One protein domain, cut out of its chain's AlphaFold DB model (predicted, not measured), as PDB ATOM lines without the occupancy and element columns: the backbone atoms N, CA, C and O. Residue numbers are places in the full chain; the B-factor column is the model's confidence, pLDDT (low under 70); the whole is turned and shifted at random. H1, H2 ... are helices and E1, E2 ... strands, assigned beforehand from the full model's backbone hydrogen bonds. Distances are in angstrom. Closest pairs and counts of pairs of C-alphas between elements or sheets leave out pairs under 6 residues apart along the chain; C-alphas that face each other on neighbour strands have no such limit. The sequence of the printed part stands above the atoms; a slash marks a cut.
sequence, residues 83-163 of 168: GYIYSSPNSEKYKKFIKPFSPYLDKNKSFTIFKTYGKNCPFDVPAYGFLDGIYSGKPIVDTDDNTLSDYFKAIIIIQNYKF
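Overview. This is residues 83 to 163 of the 168 residues of an uncharacterized protein of Clostridium tepidiprofundi DSM 19306 (UniProt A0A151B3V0). With little regular structure, this is a flat model in which a small three-strand sheet and one short helix, H1, are set among long loops. Residues 134 to 139 stick out. The printed part has 81 residues, 21 of them in named elements, in the order E1, H1, E2, E3: mixed class. The sheet, E1 E3 E2, is mixed; the whole is compact, radius of gyration of the C-alphas 12.9 A, spans 38 by 32 by 17 A.

Arrangement. Edge strand E1, residues 83 to 86, is parallel to inner strand E3, residues 154 to 158, at 21 degrees; N 85 and O 156 are 2.9 A apart, within hydrogen-bond range. H1, residues 92 to 98, only grazes the sheet with residues 94 to 98; every O i to N i+4 pair in it is within range. Edge strand E2, residues 111 to 115, forms a hairpin with E3, antiparallel at 164 degrees; N 114 and O 155 are 2.8 A apart.

Along the chain. From first to last C-alpha, E1 measures 10.7 A, beginning at (21.382, 147.551, 80.637), H1 9.9 A, E2 13.4 A, and E3 13.0 A, ending at (24.668, 156.973, 76.328).

Size, cuts and confidence. The farthest C-alphas, Asn 108 and Lys 138, are 39.2 A apart. The printed part has no cut; links H1 to E2 and E2 to E3 are long. pLDDT is under 70 at residues 132 to 145 and 162 to 163.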
ATOM      1  N   GLY A  83      19.935 147.406  80.729       93.31
ATOM      2  CA  GLY A  83      21.382 147.551  80.637       93.31
ATOM      3  C   GLY A  83      21.751 148.949  80.142       93.31
ATOM      4  O   GLY A  83      20.948 149.603  79.484       93.31
ATOM      5  N   TYR A  84      22.967 149.421  80.402       93.06
ATOM      6  CA  TYR A  84      23.467 150.626  79.742       93.06
ATOM      7  C   TYR A  84      24.909 150.469  79.272       93.06
ATOM      8  O   TYR A  84      25.679 149.676  79.822       93.06
ATOM      9  N   ILE A  85      25.260 151.225  78.235       91.81
ATOM     10  CA  ILE A  85      26.610 151.315  77.685       91.81
ATOM     11  C   ILE A  85      26.836 152.689  77.052       91.81
ATOM     12  O   ILE A  85      25.892 153.356  76.643       91.81
ATOM     13  N   TYR A  86      28.088 153.122  76.959       91.56
ATOM     14  CA  TYR A  86      28.454 154.346  76.247       91.56
ATOM     15  C   TYR A  86      28.608 154.075  74.753       91.56
ATOM     16  O   TYR A  86      29.127 153.026  74.386       91.56
ATOM     17  N   SER A  87      28.225 155.023  73.895       92.31
ATOM     18  CA  SER A  87      28.302 154.912  72.430       92.31
ATOM     19  C   SER A  87      29.727 154.789  71.892       92.31
ATOM     20  O   SER A  87      29.927 154.344  70.764       92.31
ATOM     21  N   SER A  88      30.721 155.190  72.687       88.62
ATOM     22  CA  SER A  88      32.142 155.158  72.336       88.62
ATOM     23  C   SER A  88      32.943 154.435  73.421       88.62
ATOM     24  O   SER A  88      33.713 155.057  74.149       88.62
ATOM     25  N   PRO A  89      32.743 153.116  73.591       86.50
ATOM     26  CA  PRO A  89      33.423 152.363  74.628       86.50
ATOM     27  C   PRO A  89      34.886 152.112  74.239       86.50
ATOM     28  O   PRO A  89      35.207 151.850  73.078       86.50
ATOM     29  N   ASN A  90      35.777 152.101  75.234       84.75
ATOM     30  CA  ASN A  90      37.202 151.829  75.009       84.75
ATOM     31  C   ASN A  90      37.473 150.374  74.588       84.75
ATOM     32  O   ASN A  90      38.423 150.102  73.859       84.75
ATOM     33  N   SER A  91      36.639 149.427  75.028       85.44
ATOM     34  CA  SER A  91      36.839 147.998  74.768       85.44
ATOM     35  C   SER A  91      36.308 147.576  73.398       85.44
ATOM     36  O   SER A  91      35.147 147.828  73.077       85.44
ATOM     37  N   GLU A  92      37.118 146.854  72.621       85.75
ATOM     38  CA  GLU A  92      36.753 146.395  71.274       85.75
ATOM     39  C   GLU A  92      35.506 145.498  71.260       85.75
ATOM     40  O   GLU A  92      34.643 145.633  70.396       85.75
ATOM     41  N   LYS A  93      35.341 144.644  72.277       83.62
ATOM     42  CA  LYS A  93      34.135 143.814  72.439       83.62
ATOM     43  C   LYS A  93      32.858 144.652  72.544       83.62
ATOM     44  O   LYS A  93      31.841 144.324  71.944       83.62
ATOM     45  N   TYR A  94      32.925 145.777  73.255       85.75
ATOM     46  CA  TYR A  94      31.791 146.677  73.420       85.75
ATOM     47  C   TYR A  94      31.505 147.459  72.141       85.75
ATOM     48  O   TYR A  94      30.342 147.689  71.821       85.75
ATOM     49  N   LYS A  95      32.534 147.810  71.363       88.62
ATOM     50  CA  LYS A  95      32.334 148.405  70.034       88.62
ATOM     51  C   LYS A  95      31.621 147.435  69.093       88.62
ATOM     52  O   LYS A  95      30.682 147.840  68.410       88.62
ATOM     53  N   LYS A  96      32.012 146.152  69.099       88.19
ATOM     54  CA  LYS A  96      31.320 145.093  68.342       88.19
ATOM     55  C   LYS A  96      29.857 144.964  68.764       88.19
ATOM     56  O   LYS A  96      28.993 144.971  67.894       88.19
ATOM     57  N   PHE A  97      29.587 144.935  70.071       88.62
ATOM     58  CA  PHE A  97      28.222 144.885  70.606       88.62
ATOM     59  C   PHE A  97      27.364 146.086  70.176       88.62
ATOM     60  O   PHE A  97      26.190 145.919  69.869       88.62
ATOM     61  N   ILE A  98      27.929 147.296  70.119       91.38
ATOM     62  CA  ILE A  98      27.183 148.514  69.754       91.38
ATOM     63  C   ILE A  98      26.903 148.608  68.251       91.38
ATOM     64  O   ILE A  98      25.940 149.260  67.850       91.38
ATOM     65  N   LYS A  99      27.705 147.949  67.409       91.44
ATOM     66  CA  LYS A  99      27.629 148.058  65.944       91.44
ATOM     67  C   LYS A  99      26.207 147.915  65.362       91.44
ATOM     68  O   LYS A  99      25.877 148.738  64.506       91.44
ATOM     69  N   PRO A 100      25.352 146.966  65.795       91.75
ATOM     70  CA  PRO A 100      23.976 146.852  65.298       91.75
ATOM     71  C   PRO A 100      23.083 148.058  65.632       91.75
ATOM     72  O   PRO A 100      22.130 148.341  64.912       91.75
ATOM     73  N   PHE A 101      23.393 148.791  66.702       93.50
ATOM     74  CA  PHE A 101      22.620 149.944  67.168       93.50
ATOM     75  C   PHE A 101      23.070 151.260  66.531       93.50
ATOM     76  O   PHE A 101      22.269 152.186  66.417       93.50
ATOM     77  N   SER A 102      24.333 151.353  66.103       92.69
ATOM     78  CA  SER A 102      24.950 152.583  65.590       92.69
ATOM     79  C   SER A 102      24.145 153.331  64.517       92.69
ATOM     80  O   SER A 102      24.090 154.558  64.610       92.69
ATOM     81  N   PRO A 103      23.488 152.671  63.535       94.69
ATOM     82  CA  PRO A 103      22.683 153.372  62.529       94.69
ATOM     83  C   PRO A 103      21.478 154.134  63.098       94.69
ATOM     84  O   PRO A 103      20.954 155.027  62.440       94.69
ATOM     85  N   TYR A 104      21.038 153.787  64.308       94.00
ATOM     86  CA  TYR A 104      19.849 154.339  64.957       94.00
ATOM     87  C   TYR A 104      20.180 155.391  66.024       94.00
ATOM     88  O   TYR A 104      19.278 155.911  66.680       94.00
ATOM     89  N   LEU A 105      21.465 155.690  66.236       93.12
ATOM     90  CA  LEU A 105      21.907 156.662  67.230       93.12
ATOM     91  C   LEU A 105      21.796 158.089  66.685       93.12
ATOM     92  O   LEU A 105      22.476 158.467  65.733       93.12
ATOM     93  N   ASP A 106      20.985 158.911  67.349       89.62
ATOM     94  CA  ASP A 106      20.895 160.347  67.081       89.62
ATOM     95  C   ASP A 106      21.948 161.091  67.905       89.62
ATOM     96  O   ASP A 106      21.811 161.220  69.122       89.62
ATOM     97  N   LYS A 107      23.010 161.579  67.254       84.44
ATOM     98  CA  LYS A 107      24.132 162.274  67.913       84.44
ATOM     99  C   LYS A 107      23.720 163.546  68.664       84.44
ATOM    100  O   LYS A 107      24.498 164.029  69.482       84.44
ATOM    101  N   ASN A 108      22.519 164.076  68.434       89.44
ATOM    102  CA  ASN A 108      22.014 165.239  69.163       89.44
ATOM    103  C   ASN A 108      21.373 164.869  70.511       89.44
ATOM    104  O   ASN A 108      21.112 165.753  71.327       89.44
ATOM    105  N   LYS A 109      21.125 163.581  70.777       91.25
ATOM    106  CA  LYS A 109      20.535 163.104  72.034       91.25
ATOM    107  C   LYS A 109      21.605 162.647  73.018       91.25
ATOM    108  O   LYS A 109      22.616 162.068  72.635       91.25
ATOM    109  N   SER A 110      21.352 162.853  74.310       92.88
ATOM    110  CA  SER A 110      22.236 162.358  75.375       92.88
ATOM    111  C   SER A 110      22.230 160.841  75.488       92.88
ATOM    112  O   SER A 110      23.240 160.255  75.869       92.88
ATOM    113  N   PHE A 111      21.118 160.197  75.143       95.25
ATOM    114  CA  PHE A 111      21.001 158.748  75.116       95.25
ATOM    115  C   PHE A 111      19.874 158.290  74.189       95.25
ATOM    116  O   PHE A 111      18.951 159.047  73.880       95.25
ATOM    117  N   THR A 112      19.917 157.011  73.824       95.69
ATOM    118  CA  THR A 112      18.844 156.306  73.117       95.69
ATOM    119  C   THR A 112      18.512 155.009  73.849       95.69
ATOM    120  O   THR A 112      19.415 154.304  74.297       95.69
ATOM    121  N   ILE A 113      17.223 154.692  73.989       95.75
ATOM    122  CA  ILE A 113      16.750 153.449  74.614       95.75
ATOM    123  C   ILE A 113      16.268 152.496  73.524       95.75
ATOM    124  O   ILE A 113      15.386 152.847  72.740       95.75
ATOM    125  N   PHE A 114      16.806 151.281  73.517       95.69
ATOM    126  CA  PHE A 114      16.387 150.210  72.622       95.69
ATOM    127  C   PHE A 114      15.699 149.117  73.423       95.69
ATOM    128  O   PHE A 114      16.282 148.529  74.334       95.69
ATOM    129  N   LYS A 115      14.448 148.834  73.069       95.38
ATOM    130  CA  LYS A 115      13.746 147.637  73.530       95.38
ATOM    131  C   LYS A 115      14.378 146.421  72.857       95.38
ATOM    132  O   LYS A 115      14.582 146.458  71.652       95.38
ATOM    133  N   THR A 116      14.632 145.359  73.611       93.62
ATOM    134  CA  THR A 116      15.335 144.163  73.107       93.62
ATOM    135  C   THR A 116      14.427 142.971  72.867       93.62
ATOM    136  O   THR A 116      14.843 142.036  72.216       93.62
ATOM    137  N   TYR A 117      13.187 142.983  73.358       92.12
ATOM    138  CA  TYR A 117      12.298 141.820  73.324       92.12
ATOM    139  C   TYR A 117      11.065 142.025  72.440       92.12
ATOM    140  O   TYR A 117      10.545 143.138  72.279       92.12
ATOM    141  N   GLY A 118      10.509 140.905  71.981       88.69
ATOM    142  CA  GLY A 118       9.259 140.836  71.228       88.69
ATOM    143  C   GLY A 118       9.464 140.332  69.802       88.69
ATOM    144  O   GLY A 118      10.578 140.295  69.290       88.69
ATOM    145  N   LYS A 119       8.363 139.938  69.159       86.69
ATOM    146  CA  LYS A 119       8.391 139.400  67.797       86.69
ATOM    147  C   LYS A 119       9.000 140.421  66.829       86.69
ATOM    148  O   LYS A 119       8.572 141.573  66.820       86.69
ATOM    149  N   ASN A 120       9.954 139.977  66.010       84.56
ATOM    150  CA  ASN A 120      10.652 140.788  65.003       84.56
ATOM    151  C   ASN A 120      11.405 142.003  65.579       84.56
ATOM    152  O   ASN A 120      11.544 143.018  64.898       84.56
ATOM    153  N   CYS A 121      11.863 141.934  66.831       87.19
ATOM    154  CA  CYS A 121      12.686 142.989  67.414       87.19
ATOM    155  C   CYS A 121      14.067 143.022  66.725       87.19
ATOM    156  O   CYS A 121      14.825 142.066  66.874       87.19
ATOM    157  N   PRO A 122      14.448 144.106  66.018       87.94
ATOM    158  CA  PRO A 122      15.745 144.182  65.334       87.94
ATOM    159  C   PRO A 122      16.924 144.356  66.305       87.94
ATOM    160  O   PRO A 122      18.081 144.318  65.901       87.94
ATOM    161  N   PHE A 123      16.622 144.578  67.584       90.38
ATOM    162  CA  PHE A 123      17.581 144.830  68.654       90.38
ATOM    163  C   PHE A 123      17.731 143.638  69.603       90.38
ATOM    164  O   PHE A 123      18.422 143.756  70.617       90.38
ATOM    165  N   ASP A 124      17.094 142.506  69.289       87.12
ATOM    166  CA  ASP A 124      17.358 141.239  69.969       87.12
ATOM    167  C   ASP A 124      18.611 140.584  69.382       87.12
ATOM    168  O   ASP A 124      18.575 139.600  68.646       87.12
ATOM    169  N   VAL A 125      19.735 141.253  69.608       88.06
ATOM    170  CA  VAL A 125      21.043 140.868  69.080       88.06
ATOM    171  C   VAL A 125      21.713 139.861  70.014       88.06
ATOM    172  O   VAL A 125      21.319 139.761  71.180       88.06
ATOM    173  N   PRO A 126      22.764 139.158  69.564       87.94
ATOM    174  CA  PRO A 126      23.585 138.356  70.461       87.94
ATOM    175  C   PRO A 126      24.064 139.175  71.667       87.94
ATOM    176  O   PRO A 126      24.523 140.314  71.524       87.94
ATOM    177  N   ALA A 127      23.984 138.594  72.865       82.56
ATOM    178  CA  ALA A 127      24.403 139.263  74.103       82.56
ATOM    179  C   ALA A 127      25.941 139.365  74.262       82.56
ATOM    180  O   ALA A 127      26.434 139.934  75.248       82.56
ATOM    181  N   TYR A 128      26.692 138.820  73.296       72.12
ATOM    182  CA  TYR A 128      28.152 138.769  73.263       72.12
ATOM    183  C   TYR A 128      28.798 140.136  73.528       72.12
ATOM    184  O   TYR A 128      28.333 141.182  73.062       72.12
ATOM    185  N   GLY A 129      29.891 140.144  74.293       71.19
ATOM    186  CA  GLY A 129      30.638 141.352  74.627       71.19
ATOM    187  C   GLY A 129      29.975 142.203  75.710       71.19
ATOM    188  O   GLY A 129      30.687 142.712  76.578       71.19
ATOM    189  N   PHE A 130      28.639 142.332  75.723       77.44
ATOM    190  CA  PHE A 130      27.904 143.057  76.770       77.44
ATOM    191  C   PHE A 130      27.987 142.345  78.122       77.44
ATOM    192  O   PHE A 130      28.181 142.997  79.156       77.44
ATOM    193  N   LEU A 131      27.915 141.012  78.104       76.00
ATOM    194  CA  LEU A 131      27.989 140.170  79.294       76.00
ATOM    195  C   LEU A 131      29.426 139.896  79.775       76.00
ATOM    196  O   LEU A 131      29.631 139.716  80.967       76.00
ATOM    197  N   ASP A 132      30.447 139.965  78.919       66.69
ATOM    198  CA  ASP A 132      31.835 139.589  79.259       66.69
ATOM    199  C   ASP A 132      32.440 140.330  80.460       66.69
ATOM    200  O   ASP A 132      33.373 139.853  81.091       66.69
ATOM    201  N   GLY A 133      31.970 141.544  80.760       58.72
ATOM    202  CA  GLY A 133      32.433 142.310  81.928       58.72
ATOM    203  C   GLY A 133      31.729 141.939  83.235       58.72
ATOM    204  O   GLY A 133      31.854 142.667  84.213       58.72
ATOM    205  N   ILE A 134      30.904 140.896  83.221       60.28
ATOM    206  CA  ILE A 134      30.103 140.422  84.352       60.28
ATOM    207  C   ILE A 134      30.654 139.080  84.888       60.28
ATOM    208  O   ILE A 134      30.377 138.700  86.029       60.28
ATOM    209  N   TYR A 135      31.490 138.388  84.112       61.09
ATOM    210  CA  TYR A 135      32.032 137.070  84.441       61.09
ATOM    211  C   TYR A 135      33.459 137.141  84.982       61.09
ATOM    212  O   TYR A 135      34.339 137.743  84.372       61.09
ATOM    213  N   SER A 136      33.709 136.437  86.086       50.28
ATOM    214  CA  SER A 136      35.055 136.098  86.547       50.28
ATOM    215  C   SER A 136      35.291 134.597  86.340       50.28
ATOM    216  O   SER A 136      34.886 133.773  87.158       50.28
ATOM    217  N   GLY A 137      35.944 134.226  85.239       47.91
ATOM    218  CA  GLY A 137      36.735 132.988  85.203       47.91
ATOM    219  C   GLY A 137      36.142 131.736  84.548       47.91
ATOM    220  O   GLY A 137      36.844 130.730  84.507       47.91
ATOM    221  N   LYS A 138      34.932 131.758  83.977       46.53
ATOM    222  CA  LYS A 138      34.532 130.754  82.973       46.53
ATOM    223  C   LYS A 138      33.820 131.440  81.810       46.53
ATOM    224  O   LYS A 138      32.957 132.275  82.084       46.53
ATOM    225  N   PRO A 139      34.184 131.134  80.550       45.25
ATOM    226  CA  PRO A 139      33.427 131.622  79.411       45.25
ATOM    227  C   PRO A 139      31.978 131.165  79.587       45.25
ATOM    228  O   PRO A 139      31.722 130.039  80.031       45.25
ATOM    229  N   ILE A 140      31.034 132.049  79.265       51.97
ATOM    230  CA  ILE A 140      29.681 131.609  78.914       51.97
ATOM    231  C   ILE A 140      29.874 130.467  77.921       51.97
ATOM    232  O   ILE A 140      30.820 130.502  77.132       51.97
ATOM    233  N   VAL A 141      29.028 129.442  77.965       46.12
ATOM    234  CA  VAL A 141      28.909 128.584  76.789       46.12
ATOM    235  C   VAL A 141      28.436 129.527  75.686       46.12
ATOM    236  O   VAL A 141      27.284 129.955  75.673       46.12
ATOM    237  N   ASP A 142      29.413 129.989  74.913       49.62
ATOM    238  CA  ASP A 142      29.368 131.102  73.974       49.62
ATOM    239  C   ASP A 142      28.669 130.559  72.733       49.62
ATOM    240  O   ASP A 142      29.289 130.250  71.719       49.62
ATOM    241  N   THR A 143      27.381 130.257  72.885       51.34
ATOM    242  CA  THR A 143      26.550 129.865  71.762       51.34
ATOM    243  C   THR A 143      25.858 131.113  71.251       51.34
ATOM    244  O   THR A 143      25.330 131.918  72.026       51.34
ATOM    245  N   ASP A 144      25.848 131.252  69.928       55.72
ATOM    246  CA  ASP A 144      25.101 132.277  69.195       55.72
ATOM    247  C   ASP A 144      23.587 132.264  69.516       55.72
ATOM    248  O   ASP A 144      22.851 133.145  69.079       55.72
ATOM    249  N   ASP A 145      23.121 131.294  70.310       64.31
ATOM    250  CA  ASP A 145      21.734 131.123  70.733       64.31
ATOM    251  C   ASP A 145      21.309 132.092  71.848       64.31
ATOM    252  O   ASP A 145      20.115 132.284  72.067       64.31
ATOM    253  N   ASN A 146      22.259 132.693  72.576       77.50
ATOM    254  CA  ASN A 146      21.951 133.601  73.682       77.50
ATOM    255  C   ASN A 146      21.673 135.023  73.180       77.50
ATOM    256  O   ASN A 146      22.584 135.783  72.820       77.50
ATOM    257  N   THR A 147      20.407 135.418  73.234       88.12
ATOM    258  CA  THR A 147      19.953 136.731  72.778       88.12
ATOM    259  C   THR A 147      19.926 137.735  73.922       88.12
ATOM    260  O   THR A 147      19.851 137.396  75.105       88.12
ATOM    261  N   LEU A 148      20.015 139.022  73.602       89.69
ATOM    262  CA  LEU A 148      20.023 140.057  74.624       89.69
ATOM    263  C   LEU A 148      18.719 140.086  75.437       89.69
ATOM    264  O   LEU A 148      18.759 140.420  76.628       89.69
ATOM    265  N   SER A 149      17.587 139.714  74.831       92.12
ATOM    266  CA  SER A 149      16.275 139.680  75.486       92.12
ATOM    267  C   SER A 149      16.128 138.624  76.586       92.12
ATOM    268  O   SER A 149      15.257 138.781  77.465       92.12
ATOM    269  N   ASP A 150      17.008 137.618  76.590       90.56
ATOM    270  CA  ASP A 150      17.127 136.619  77.655       90.56
ATOM    271  C   ASP A 150      17.627 137.253  78.958       90.56
ATOM    272  O   ASP A 150      17.275 136.806  80.047       90.56
ATOM    273  N   TYR A 151      18.396 138.341  78.866       91.38
ATOM    274  CA  TYR A 151      19.068 138.966  80.009       91.38
ATOM    275  C   TYR A 151      18.506 140.338  80.363       91.38
ATOM    276  O   TYR A 151      18.332 140.643  81.542       91.38
ATOM    277  N   PHE A 152      18.221 141.162  79.357       94.19
ATOM    278  CA  PHE A 152      17.803 142.553  79.505       94.19
ATOM    279  C   PHE A 152      16.571 142.809  78.647       94.19
ATOM    280  O   PHE A 152      16.492 142.320  77.528       94.19
ATOM    281  N   LYS A 153      15.606 143.595  79.138       95.75
ATOM    282  CA  LYS A 153      14.413 143.985  78.356       95.75
ATOM    283  C   LYS A 153      14.602 145.296  77.591       95.75
ATOM    284  O   LYS A 153      13.836 145.603  76.674       95.75
ATOM    285  N   ALA A 154      15.633 146.054  77.940       96.31
ATOM    286  CA  ALA A 154      16.102 147.182  77.157       96.31
ATOM    287  C   ALA A 154      17.600 147.415  77.382       96.31
ATOM    288  O   ALA A 154      18.162 146.985  78.393       96.31
ATOM    289  N   ILE A 155      18.220 148.163  76.475       95.62
ATOM    290  CA  ILE A 155      19.498 148.836  76.722       95.62
ATOM    291  C   ILE A 155      19.378 150.339  76.498       95.62
ATOM    292  O   ILE A 155      18.626 150.803  75.642       95.62
ATOM    293  N   ILE A 156      20.173 151.093  77.246       95.56
ATOM    294  CA  ILE A 156      20.414 152.517  77.047       95.56
ATOM    295  C   ILE A 156      21.809 152.677  76.450       95.56
ATOM    296  O   ILE A 156      22.790 152.217  77.036       95.56
ATOM    297  N   ILE A 157      21.911 153.356  75.311       94.94
ATOM    298  CA  ILE A 157      23.194 153.791  74.759       94.94
ATOM    299  C   ILE A 157      23.360 155.278  75.055       94.94
ATOM    300  O   ILE A 157      22.586 156.094  74.563       94.94
ATOM    301  N   ILE A 158      24.354 155.613  75.873       94.38
ATOM    302  CA  ILE A 158      24.668 156.973  76.328       94.38
ATOM    303  C   ILE A 158      25.673 157.597  75.356       94.38
ATOM    304  O   ILE A 158      26.720 157.011  75.103       94.38
ATOM    305  N   GLN A 159      25.360 158.771  74.811       91.19
ATOM    306  CA  GLN A 159      26.068 159.381  73.681       91.19
ATOM    307  C   GLN A 159      26.749 160.695  74.063       91.19
ATOM    308  O   GLN A 159      27.971 160.799  73.994       91.19
ATOM    309  N   ASN A 160      25.967 161.677  74.518       81.25
ATOM    310  CA  ASN A 160      26.489 162.966  74.964       81.25
ATOM    311  C   ASN A 160      26.574 162.970  76.485       81.25
ATOM    312  O   ASN A 160      25.606 163.289  77.177       81.25
ATOM    313  N   TYR A 161      27.744 162.596  76.993       73.75
ATOM    314  CA  TYR A 161      28.087 162.694  78.403       73.75
ATOM    315  C   TYR A 161      29.261 163.661  78.559       73.75
ATOM    316  O   TYR A 161      30.267 163.563  77.856       73.75
ATOM    317  N   LYS A 162      29.118 164.621  79.473       62.62
ATOM    318  CA  LYS A 162      30.244 165.412  79.963       62.62
ATOM    319  C   LYS A 162      30.765 164.706  81.203       62.62
ATOM    320  O   LYS A 162      29.997 164.450  82.127       62.62
ATOM    321  N   PHE A 163      32.050 164.368  81.212       55.94
ATOM    322  CA  PHE A 163      32.733 164.144  82.477       55.94
ATOM    323  C   PHE A 163      32.910 165.517  83.106       55.94
ATOM    324  O   PHE A 163      33.897 166.204  82.852       55.94
TER     325      PHE A 163